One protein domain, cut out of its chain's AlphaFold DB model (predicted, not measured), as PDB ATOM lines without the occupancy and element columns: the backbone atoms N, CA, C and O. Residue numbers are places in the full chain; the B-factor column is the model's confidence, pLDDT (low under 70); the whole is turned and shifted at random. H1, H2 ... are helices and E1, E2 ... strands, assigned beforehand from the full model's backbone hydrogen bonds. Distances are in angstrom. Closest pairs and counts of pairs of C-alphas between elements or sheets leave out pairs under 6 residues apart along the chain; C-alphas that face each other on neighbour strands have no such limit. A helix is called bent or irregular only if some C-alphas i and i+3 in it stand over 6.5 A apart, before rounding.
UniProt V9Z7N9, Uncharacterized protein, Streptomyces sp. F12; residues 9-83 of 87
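Overview. This is residues 9 to 83 of the 87 residues of an uncharacterized protein of Streptomyces sp. F12 (UniProt V9Z7N9). One twisted sheet of five strands is folded back on itself into two leaves, E4 with E3 facing E1 with E5, and the long bent strand E2 is the hinge. The sheet curls round the short helix H1. The 75 printed residues hold E1, E2, E3, E4, H1 and E5 along the chain; the sheet's order is E4, E3, E2, E1, E5, all antiparallel, and the class is mostly strand. The whole is compact, with a radius of gyration of the C-alphas of 12.4 A, and spans 37 by 29 by 18 A.

Arrangement. E1, residues 9 to 15, forms a hairpin with E2, residues 22 to 37; N 12 and O 25 are 2.9 A apart, within hydrogen-bond range. E2 bends by 111 degrees at residue 27. E3, residues 43 to 53, forms a hairpin with E2, with N 30 to O 48 at 2.9 A, and bends by 83 degrees at residue 50. E4, residues 59 to 65, an edge strand, forms a hairpin with E3, with N 62 to O 49 at 3.1 A. E1 through E4 make a meander, each strand the antiparallel neighbour of the one before. H1, residues 67 to 72, is on the sheet; every O i to N i+4 pair in it is within hydrogen-bond range. Its closest C-alphas to E3 are those of Ser 69 and Ile 44, 6.0 A apart. The other edge strand, E5, residues 77 to 82, is antiparallel to E1 at 161 degrees, with N 79 to O 13 at 2.9 A. E3 and E5 are apart.

Along the chain. E1 starts at C-alpha 9, (155.009, 83.688, 125.706), and is 20.1 A long. E2 measures 27.1 A, E3 26.0 A, E4 18.5 A, H1 8.6 A and E5 17.4 A. E5 ends at C-alpha 82, (149.780, 82.268, 128.314).

Size, cuts and confidence. The C-alphas farthest apart, those of Asp 39 and Gly 57, are 37.4 A apart. The printed part has no cut, and no link is long. Residues 42 to 43 have pLDDT under 70.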
ATOM      1  N   ARG A   9     155.786  83.077 126.784       91.44
ATOM      2  CA  ARG A   9     155.009  83.688 125.706       91.44
ATOM      3  C   ARG A   9     153.616  84.003 126.241       91.44
ATOM      4  O   ARG A   9     152.874  83.097 126.621       91.44
ATOM      5  N   ILE A  10     153.248  85.279 126.265       91.00
ATOM      6  CA  ILE A  10     151.985  85.748 126.844       91.00
ATOM      7  C   ILE A  10     151.204  86.623 125.877       91.00
ATOM      8  O   ILE A  10     151.770  87.295 125.015       91.00
ATOM      9  N   VAL A  11     149.889  86.639 126.078       91.75
ATOM     10  CA  VAL A  11     148.986  87.621 125.487       91.75
ATOM     11  C   VAL A  11     148.554  88.588 126.576       91.75
ATOM     12  O   VAL A  11     148.027  88.176 127.615       91.75
ATOM     13  N   VAL A  12     148.763  89.874 126.322       90.31
ATOM     14  CA  VAL A  12     148.269  90.970 127.151       90.31
ATOM     15  C   VAL A  12     147.138  91.647 126.400       90.31
ATOM     16  O   VAL A  12     147.337  92.082 125.271       90.31
ATOM     17  N   THR A  13     145.978  91.786 127.030       90.75
ATOM     18  CA  THR A  13     144.858  92.562 126.486       90.75
ATOM     19  C   THR A  13     144.586  93.732 127.410       90.75
ATOM     20  O   THR A  13     144.382  93.535 128.606       90.75
ATOM     21  N   ARG A  14     144.569  94.953 126.875       89.56
ATOM     22  CA  ARG A  14     144.177  96.162 127.608       89.56
ATOM     23  C   ARG A  14     142.843  96.668 127.088       89.56
ATOM     24  O   ARG A  14     142.700  96.897 125.888       89.56
ATOM     25  N   THR A  15     141.918  96.921 128.002       89.88
ATOM     26  CA  THR A  15     140.624  97.547 127.727       89.88
ATOM     27  C   THR A  15     140.595  98.900 128.420       89.88
ATOM     28  O   THR A  15     140.726  98.988 129.641       89.88
ATOM     29  N   MET A  16     140.474  99.976 127.643       87.00
ATOM     30  CA  MET A  16     140.482 101.333 128.195       87.00
ATOM     31  C   MET A  16     139.187 101.603 128.964       87.00
ATOM     32  O   MET A  16     138.100 101.226 128.524       87.00
ATOM     33  N   LYS A  17     139.283 102.291 130.105       83.62
ATOM     34  CA  LYS A  17     138.105 102.633 130.914       83.62
ATOM     35  C   LYS A  17     137.109 103.452 130.084       83.62
ATOM     36  O   LYS A  17     137.486 104.435 129.457       83.62
ATOM     37  N   GLY A  18     135.837 103.050 130.099       81.94
ATOM     38  CA  GLY A  18     134.778 103.724 129.339       81.94
ATOM     39  C   GLY A  18     134.822 103.473 127.828       81.94
ATOM     40  O   GLY A  18     134.090 104.124 127.089       81.94
ATOM     41  N   SER A  19     135.652 102.537 127.357       80.88
ATOM     42  CA  SER A  19     135.707 102.126 125.957       80.88
ATOM     43  C   SER A  19     135.454 100.629 125.821       80.88
ATOM     44  O   SER A  19     135.985  99.829 126.585       80.88
ATOM     45  N   ALA A  20     134.704 100.240 124.790       79.94
ATOM     46  CA  ALA A  20     134.647  98.845 124.352       79.94
ATOM     47  C   ALA A  20     135.925  98.422 123.600       79.94
ATOM     48  O   ALA A  20     136.117  97.243 123.299       79.94
ATOM     49  N   ARG A  21     136.810  99.374 123.267       86.25
ATOM     50  CA  ARG A  21     138.024  99.098 122.507       86.25
ATOM     51  C   ARG A  21     139.046  98.400 123.394       86.25
ATOM     52  O   ARG A  21     139.516  98.949 124.392       86.25
ATOM     53  N   SER A  22     139.419  97.204 122.960       91.06
ATOM     54  CA  SER A  22     140.525  96.446 123.525       91.06
ATOM     55  C   SER A  22     141.674  96.411 122.527       91.06
ATOM     56  O   SER A  22     141.454  96.406 121.318       91.06
ATOM     57  N   THR A  23     142.901  96.439 123.029       91.12
ATOM     58  CA  THR A  23     144.105  96.204 122.226       91.12
ATOM     59  C   THR A  23     144.852  95.041 122.842       91.12
ATOM     60  O   THR A  23     144.967  94.975 124.068       91.12
ATOM     61  N   SER A  24     145.331  94.135 121.996       93.12
ATOM     62  CA  SER A  24     146.024  92.935 122.436       93.12
ATOM     63  C   SER A  24     147.411  92.853 121.821       93.12
ATOM     64  O   SER A  24     147.614  93.206 120.658       93.12
ATOM     65  N   TRP A  25     148.353  92.358 122.606       92.94
ATOM     66  CA  TRP A  25     149.736  92.146 122.211       92.94
ATOM     67  C   TRP A  25     150.144  90.732 122.581       92.94
ATOM     68  O   TRP A  25     149.765  90.246 123.649       92.94
ATOM     69  N   VAL A  26     150.933  90.099 121.721       93.44
ATOM     70  CA  VAL A  26     151.558  88.804 121.988       93.44
ATOM     71  C   VAL A  26     153.067  88.967 121.939       93.44
ATOM     72  O   VAL A  26     153.604  89.666 121.081       93.44
ATOM     73  N   GLY A  27     153.768  88.334 122.868       91.38
ATOM     74  CA  GLY A  27     155.221  88.407 122.913       91.38
ATOM     75  C   GLY A  27     155.814  87.579 124.033       91.38
ATOM     76  O   GLY A  27     155.099  86.886 124.757       91.38
ATOM     77  N   THR A  28     157.127  87.680 124.171       91.06
ATOM     78  CA  THR A  28     157.877  87.057 125.258       91.06
ATOM     79  C   THR A  28     158.005  88.045 126.410       91.06
ATOM     80  O   THR A  28     158.376  89.205 126.203       91.06
ATOM     81  N   ALA A  29     157.690  87.600 127.624       88.75
ATOM     82  CA  ALA A  29     157.967  88.350 128.838       88.75
ATOM     83  C   ALA A  29     159.487  88.391 129.056       88.75
ATOM     84  O   ALA A  29     160.103  87.373 129.356       88.75
ATOM     85  N   THR A  30     160.105  89.554 128.872       85.19
ATOM     86  CA  THR A  30     161.568  89.726 128.972       85.19
ATOM     87  C   THR A  30     162.013  90.254 130.326       85.19
ATOM     88  O   THR A  30     163.192  90.218 130.654       85.19
ATOM     89  N   GLN A  31     161.075  90.755 131.124       81.94
ATOM     90  CA  GLN A  31     161.341  91.199 132.482       81.94
ATOM     91  C   GLN A  31     160.055  91.142 133.293       81.94
ATOM     92  O   GLN A  31     159.031  91.672 132.860       81.94
ATOM     93  N   VAL A  32     160.124  90.564 134.491       76.50
ATOM     94  CA  VAL A  32     159.041  90.603 135.478       76.50
ATOM     95  C   VAL A  32     159.390  91.650 136.528       76.50
ATOM     96  O   VAL A  32     160.418  91.559 137.198       76.50
ATOM     97  N   LEU A  33     158.545  92.669 136.666       76.12
ATOM     98  CA  LEU A  33     158.699  93.699 137.686       76.12
ATOM     99  C   LEU A  33     157.993  93.235 138.967       76.12
ATOM    100  O   LEU A  33     156.773  93.023 138.933       76.12
ATOM    101  N   PRO A  34     158.724  93.073 140.086       71.44
ATOM    102  CA  PRO A  34     158.167  92.530 141.314       71.44
ATOM    103  C   PRO A  34     157.045  93.412 141.861       71.44
ATOM    104  O   PRO A  34     157.107  94.645 141.819       71.44
ATOM    105  N   PHE A  35     156.031  92.747 142.414       73.19
ATOM    106  CA  PHE A  35     154.924  93.406 143.088       73.19
ATOM    107  C   PHE A  35     155.420  94.065 144.368       73.19
ATOM    108  O   PHE A  35     155.852  93.390 145.299       73.19
ATOM    109  N   HIS A  36     155.300  95.383 144.435       72.44
ATOM    110  CA  HIS A  36     155.483  96.131 145.666       72.44
ATOM    111  C   HIS A  36     154.306  97.073 145.867       72.44
ATOM    112  O   HIS A  36     153.665  97.531 144.920       72.44
ATOM    113  N   LYS A  37     153.994  97.344 147.129       73.12
ATOM    114  CA  LYS A  37     153.004  98.351 147.481       73.12
ATOM    115  C   LYS A  37     153.675  99.717 147.359       73.12
ATOM    116  O   LYS A  37     154.681  99.960 148.016       73.12
ATOM    117  N   SER A  38     153.136 100.586 146.515       73.31
ATOM    118  CA  SER A  38     153.539 101.988 146.446       73.31
ATOM    119  C   SER A  38     153.137 102.741 147.713       73.31
ATOM    120  O   SER A  38     152.261 102.294 148.460       73.31
ATOM    121  N   ASP A  39     153.673 103.948 147.889       75.94
ATOM    122  CA  ASP A  39     153.287 104.861 148.975       75.94
ATOM    123  C   ASP A  39     151.789 105.211 148.947       75.94
ATOM    124  O   ASP A  39     151.155 105.413 149.979       75.94
ATOM    125  N   SER A  40     151.172 105.193 147.760       73.44
ATOM    126  CA  SER A  40     149.724 105.360 147.581       73.44
ATOM    127  C   SER A  40     148.911 104.105 147.939       73.44
ATOM    128  O   SER A  40     147.680 104.096 147.849       73.44
ATOM    129  N   GLY A  41     149.565 103.016 148.342       71.50
ATOM    130  CA  GLY A  41     148.957 101.737 148.683       71.50
ATOM    131  C   GLY A  41     148.515 100.903 147.480       71.50
ATOM    132  O   GLY A  41     147.675 100.018 147.638       71.50
ATOM    133  N   VAL A  42     149.005 101.217 146.280       69.31
ATOM    134  CA  VAL A  42     148.719 100.487 145.037       69.31
ATOM    135  C   VAL A  42     149.764  99.391 144.870       69.31
ATOM    136  O   VAL A  42     150.948  99.647 145.046       69.31
ATOM    137  N   TRP A  43     149.359  98.179 144.500       68.44
ATOM    138  CA  TRP A  43     150.325  97.162 144.089       68.44
ATOM    139  C   TRP A  43     150.840  97.483 142.692       68.44
ATOM    140  O   TRP A  43     150.100  97.360 141.715       68.44
ATOM    141  N   ILE A  44     152.097  97.906 142.614       71.19
ATOM    142  CA  ILE A  44     152.810  98.166 141.372       71.19
ATOM    143  C   ILE A  44     153.641  96.929 141.056       71.19
ATOM    144  O   ILE A  44     154.444  96.468 141.860       71.19
ATOM    145  N   GLY A  45     153.398  96.382 139.876       77.44
ATOM    146  CA  GLY A  45     154.084  95.237 139.300       77.44
ATOM    147  C   GLY A  45     153.703  95.157 137.829       77.44
ATOM    148  O   GLY A  45     152.758  95.826 137.386       77.44
ATOM    149  N   GLY A  46     154.437  94.376 137.054       81.50
ATOM    150  CA  GLY A  46     154.205  94.329 135.620       81.50
ATOM    151  C   GLY A  46     155.224  93.494 134.878       81.50
ATOM    152  O   GLY A  46     155.984  92.731 135.469       81.50
ATOM    153  N   TRP A  47     155.225  93.658 133.568       83.38
ATOM    154  CA  TRP A  47     156.073  92.894 132.666       83.38
ATOM    155  C   TRP A  47     156.494  93.767 131.498       83.38
ATOM    156  O   TRP A  47     155.699  94.563 130.988       83.38
ATOM    157  N   ARG A  48     157.739  93.598 131.063       86.94
ATOM    158  CA  ARG A  48     158.165  94.049 129.745       86.94
ATOM    159  C   ARG A  48     157.855  92.947 128.744       86.94
ATOM    160  O   ARG A  48     158.204  91.790 128.967       86.94
ATOM    161  N   LEU A  49     157.164  93.312 127.674       89.06
ATOM    162  CA  LEU A  49     156.800  92.413 126.591       89.06
ATOM    163  C   LEU A  49     157.535  92.848 125.329       89.06
ATOM    164  O   LEU A  49     157.383  93.997 124.914       89.06
ATOM    165  N   THR A  50     158.256  91.919 124.707       90.38
ATOM    166  CA  THR A  50     158.839  92.099 123.374       90.38
ATOM    167  C   THR A  50     158.123  91.164 122.397       90.38
ATOM    168  O   THR A  50     158.094  89.951 122.602       90.38
ATOM    169  N   GLY A  51     157.484  91.714 121.364       90.00
ATOM    170  CA  GLY A  51     156.612  90.961 120.461       90.00
ATOM    171  C   GLY A  51     155.914  91.848 119.435       90.00
ATOM    172  O   GLY A  51     156.559  92.709 118.843       90.00
ATOM    173  N   HIS A  52     154.607  91.661 119.227       93.88
ATOM    174  CA  HIS A  52     153.819  92.486 118.304       93.88
ATOM    175  C   HIS A  52     152.360  92.699 118.741       93.88
ATOM    176  O   HIS A  52     151.805  91.979 119.576       93.88
ATOM    177  N   ASN A  53     151.733  93.725 118.169       93.94
ATOM    178  CA  ASN A  53     150.304  93.995 118.281       93.94
ATOM    179  C   ASN A  53     149.501  92.996 117.430       93.94
ATOM    180  O   ASN A  53     149.766  92.849 116.241       93.94
ATOM    181  N   LEU A  54     148.483  92.357 118.011       93.06
ATOM    182  CA  LEU A  54     147.681  91.335 117.323       93.06
ATOM    183  C   LEU A  54     146.744  91.898 116.240       93.06
ATOM    184  O   LEU A  54     146.244  91.151 115.410       93.06
ATOM    185  N   THR A  55     146.468  93.202 116.250       91.81
ATOM    186  CA  THR A  55     145.617  93.872 115.256       91.81
ATOM    187  C   THR A  55     146.432  94.518 114.140       91.81
ATOM    188  O   THR A  55     146.066  94.388 112.977       91.81
ATOM    189  N   THR A  56     147.506  95.238 114.476       92.94
ATOM    190  CA  THR A  56     148.300  95.987 113.484       92.94
ATOM    191  C   THR A  56     149.518  95.217 112.979       92.94
ATOM    192  O   THR A  56     150.086  95.595 111.961       92.94
ATOM    193  N   GLY A  57     149.940  94.153 113.672       92.44
ATOM    194  CA  GLY A  57     151.182  93.428 113.386       92.44
ATOM    195  C   GLY A  57     152.451  94.205 113.750       92.44
ATOM    196  O   GLY A  57     153.555  93.701 113.560       92.44
ATOM    197  N   GLU A  58     152.318  95.423 114.276       93.81
ATOM    198  CA  GLU A  58     153.461  96.273 114.594       93.81
ATOM    199  C   GLU A  58     154.268  95.700 115.760       93.81
ATOM    200  O   GLU A  58     153.676  95.219 116.736       93.81
ATOM    201  N   PRO A  59     155.608  95.777 115.697       92.44
ATOM    202  CA  PRO A  59     156.451  95.339 116.792       92.44
ATOM    203  C   PRO A  59     156.151  96.156 118.051       92.44
ATOM    204  O   PRO A  59     155.923  97.366 117.998       92.44
ATOM    205  N   VAL A  60     156.180  95.491 119.202       88.75
ATOM    206  CA  VAL A  60     156.049  96.127 120.509       88.75
ATOM    207  C   VAL A  60     157.218  95.727 121.392       88.75
ATOM    208  O   VAL A  60     157.581  94.558 121.480       88.75
ATOM    209  N   ASP A  61     157.780  96.716 122.071       90.38
ATOM    210  CA  ASP A  61     158.679  96.530 123.199       90.38
ATOM    211  C   ASP A  61     158.240  97.511 124.285       90.38
ATOM    212  O   ASP A  61     158.450  98.720 124.180       90.38
ATOM    213  N   SER A  62     157.456  97.037 125.253       85.25
ATOM    214  CA  SER A  62     156.758  97.931 126.182       85.25
ATOM    215  C   SER A  62     156.485  97.305 127.537       85.25
ATOM    216  O   SER A  62     156.338  96.092 127.676       85.25
ATOM    217  N   HIS A  63     156.378  98.179 128.539       84.00
ATOM    218  CA  HIS A  63     156.002  97.813 129.896       84.00
ATOM    219  C   HIS A  63     154.484  97.835 130.062       84.00
ATOM    220  O   HIS A  63     153.803  98.808 129.724       84.00
ATOM    221  N   PHE A  64     153.961  96.769 130.649       83.00
ATOM    222  CA  PHE A  64     152.554  96.600 130.953       83.00
ATOM    223  C   PHE A  64     152.380  96.471 132.465       83.00
ATOM    224  O   PHE A  64     152.984  95.609 133.100       83.00
ATOM    225  N   ALA A  65     151.555  97.342 133.047       77.00
ATOM    226  CA  ALA A  65     151.257  97.342 134.477       77.00
ATOM    227  C   ALA A  65     150.193  96.294 134.831       77.00
ATOM    228  O   ALA A  65     149.381  95.910 133.992       77.00
ATOM    229  N   CYS A  66     150.153  95.854 136.086       74.75
ATOM    230  CA  CYS A  66     149.099  94.967 136.567       74.75
ATOM    231  C   CYS A  66     147.711  95.647 136.566       74.75
ATOM    232  O   CYS A  66     147.577  96.874 136.654       74.75
ATOM    233  N   SER A  67     146.653  94.835 136.517       73.88
ATOM    234  CA  SER A  67     145.260  95.296 136.414       73.88
ATOM    235  C   SER A  67     144.843  96.201 137.579       73.88
ATOM    236  O   SER A  67     144.141  97.185 137.365       73.88
ATOM    237  N   GLN A  68     145.305  95.914 138.805       71.81
ATOM    238  CA  GLN A  68     144.980  96.715 139.995       71.81
ATOM    239  C   GLN A  68     145.537  98.139 139.916       71.81
ATOM    240  O   GLN A  68     144.839  99.089 140.272       71.81
ATOM    241  N   SER A  69     146.772  98.296 139.426       73.94
ATOM    242  CA  SER A  69     147.359  99.616 139.192       73.94
ATOM    243  C   SER A  69     146.558 100.393 138.146       73.94
ATOM    244  O   SER A  69     146.148 101.526 138.394       73.94
ATOM    245  N   LEU A  70     146.258  99.772 137.001       75.31
ATOM    246  CA  LEU A  70     145.534 100.428 135.905       75.31
ATOM    247  C   LEU A  70     144.117 100.865 136.298       75.31
ATOM    248  O   LEU A  70     143.715 101.987 135.975       75.31
ATOM    249  N   ALA A  71     143.393 100.023 137.040       74.81
ATOM    250  CA  ALA A  71     142.042 100.327 137.497       74.81
ATOM    251  C   ALA A  71     142.028 101.526 138.458       74.81
ATOM    252  O   ALA A  71     141.198 102.429 138.320       74.81
ATOM    253  N   ARG A  72     142.982 101.574 139.399       75.81
ATOM    254  CA  ARG A  72     143.070 102.639 140.409       75.81
ATOM    255  C   ARG A  72     143.426 103.999 139.810       75.81
ATOM    256  O   ARG A  72     142.878 105.005 140.249       75.81
ATOM    257  N   TYR A  73     144.282 104.029 138.793       77.25
ATOM    258  CA  TYR A  73     144.639 105.260 138.079       77.25
ATOM    259  C   TYR A  73     143.677 105.604 136.929       77.25
ATOM    260  O   TYR A  73     143.887 106.575 136.210       77.25
ATOM    261  N   GLY A  74     142.597 104.837 136.748       72.88
ATOM    262  CA  GLY A  74     141.566 105.131 135.752       72.88
ATOM    263  C   GLY A  74     141.991 104.890 134.301       72.88
ATOM    264  O   GLY A  74     141.279 105.311 133.394       72.88
ATOM    265  N   HIS A  75     143.105 104.194 134.069       76.69
ATOM    266  CA  HIS A  75     143.617 103.915 132.725       76.69
ATOM    267  C   HIS A  75     142.917 102.733 132.039       76.69
ATOM    268  O   HIS A  75     143.000 102.605 130.821       76.69
ATOM    269  N   GLY A  76     142.196 101.894 132.789       83.69
ATOM    270  CA  GLY A  76     141.457 100.749 132.255       83.69
ATOM    271  C   GLY A  76     141.747  99.458 133.002       83.69
ATOM    272  O   GLY A  76     142.243  99.475 134.126       83.69
ATOM    273  N   GLU A  77     141.444  98.342 132.355       85.88
ATOM    274  CA  GLU A  77     141.764  97.002 132.833       85.88
ATOM    275  C   GLU A  77     142.759  96.328 131.893       85.88
ATOM    276  O   GLU A  77     142.846  96.640 130.703       85.88
ATOM    277  N   GLN A  78     143.528  95.395 132.442       86.50
ATOM    278  CA  GLN A  78     144.441  94.573 131.665       86.50
ATOM    279  C   GLN A  78     144.300  93.124 132.094       86.50
ATOM    280  O   GLN A  78     144.317  92.829 133.287       86.50
ATOM    281  N   THR A  79     144.196  92.219 131.134       86.88
ATOM    282  CA  THR A  79     144.213  90.778 131.367       86.88
ATOM    283  C   THR A  79     145.454  90.177 130.732       86.88
ATOM    284  O   THR A  79     145.991  90.703 129.754       86.88
ATOM    285  N   VAL A  80     145.949  89.099 131.338       86.00
ATOM    286  CA  VAL A  80     147.152  88.400 130.886       86.00
ATOM    287  C   VAL A  80     146.914  86.905 130.959       86.00
ATOM    288  O   VAL A  80     146.366  86.411 131.947       86.00
ATOM    289  N   ARG A  81     147.340  86.196 129.916       89.44
ATOM    290  CA  ARG A  81     147.339  84.734 129.847       89.44
ATOM    291  C   ARG A  81     148.552  84.232 129.075       89.44
ATOM    292  O   ARG A  81     149.144  84.989 128.307       89.44
ATOM    293  N   LEU A  82     148.861  82.948 129.223       90.31
ATOM    294  CA  LEU A  82     149.780  82.268 128.314       90.31
ATOM    295  C   LEU A  82     149.247  82.333 126.878       90.31
ATOM    296  O   LEU A  82     148.036  82.227 126.633       90.31
ATOM    297  N   ALA A  83     150.166  82.543 125.944       91.00
ATOM    298  CA  ALA A  83     149.891  82.406 124.528       91.00
ATOM    299  C   ALA A  83     149.692  80.928 124.181       91.00
ATOM    300  O   ALA A  83     150.287  80.032 124.779       91.00
TER     301      ALA A  83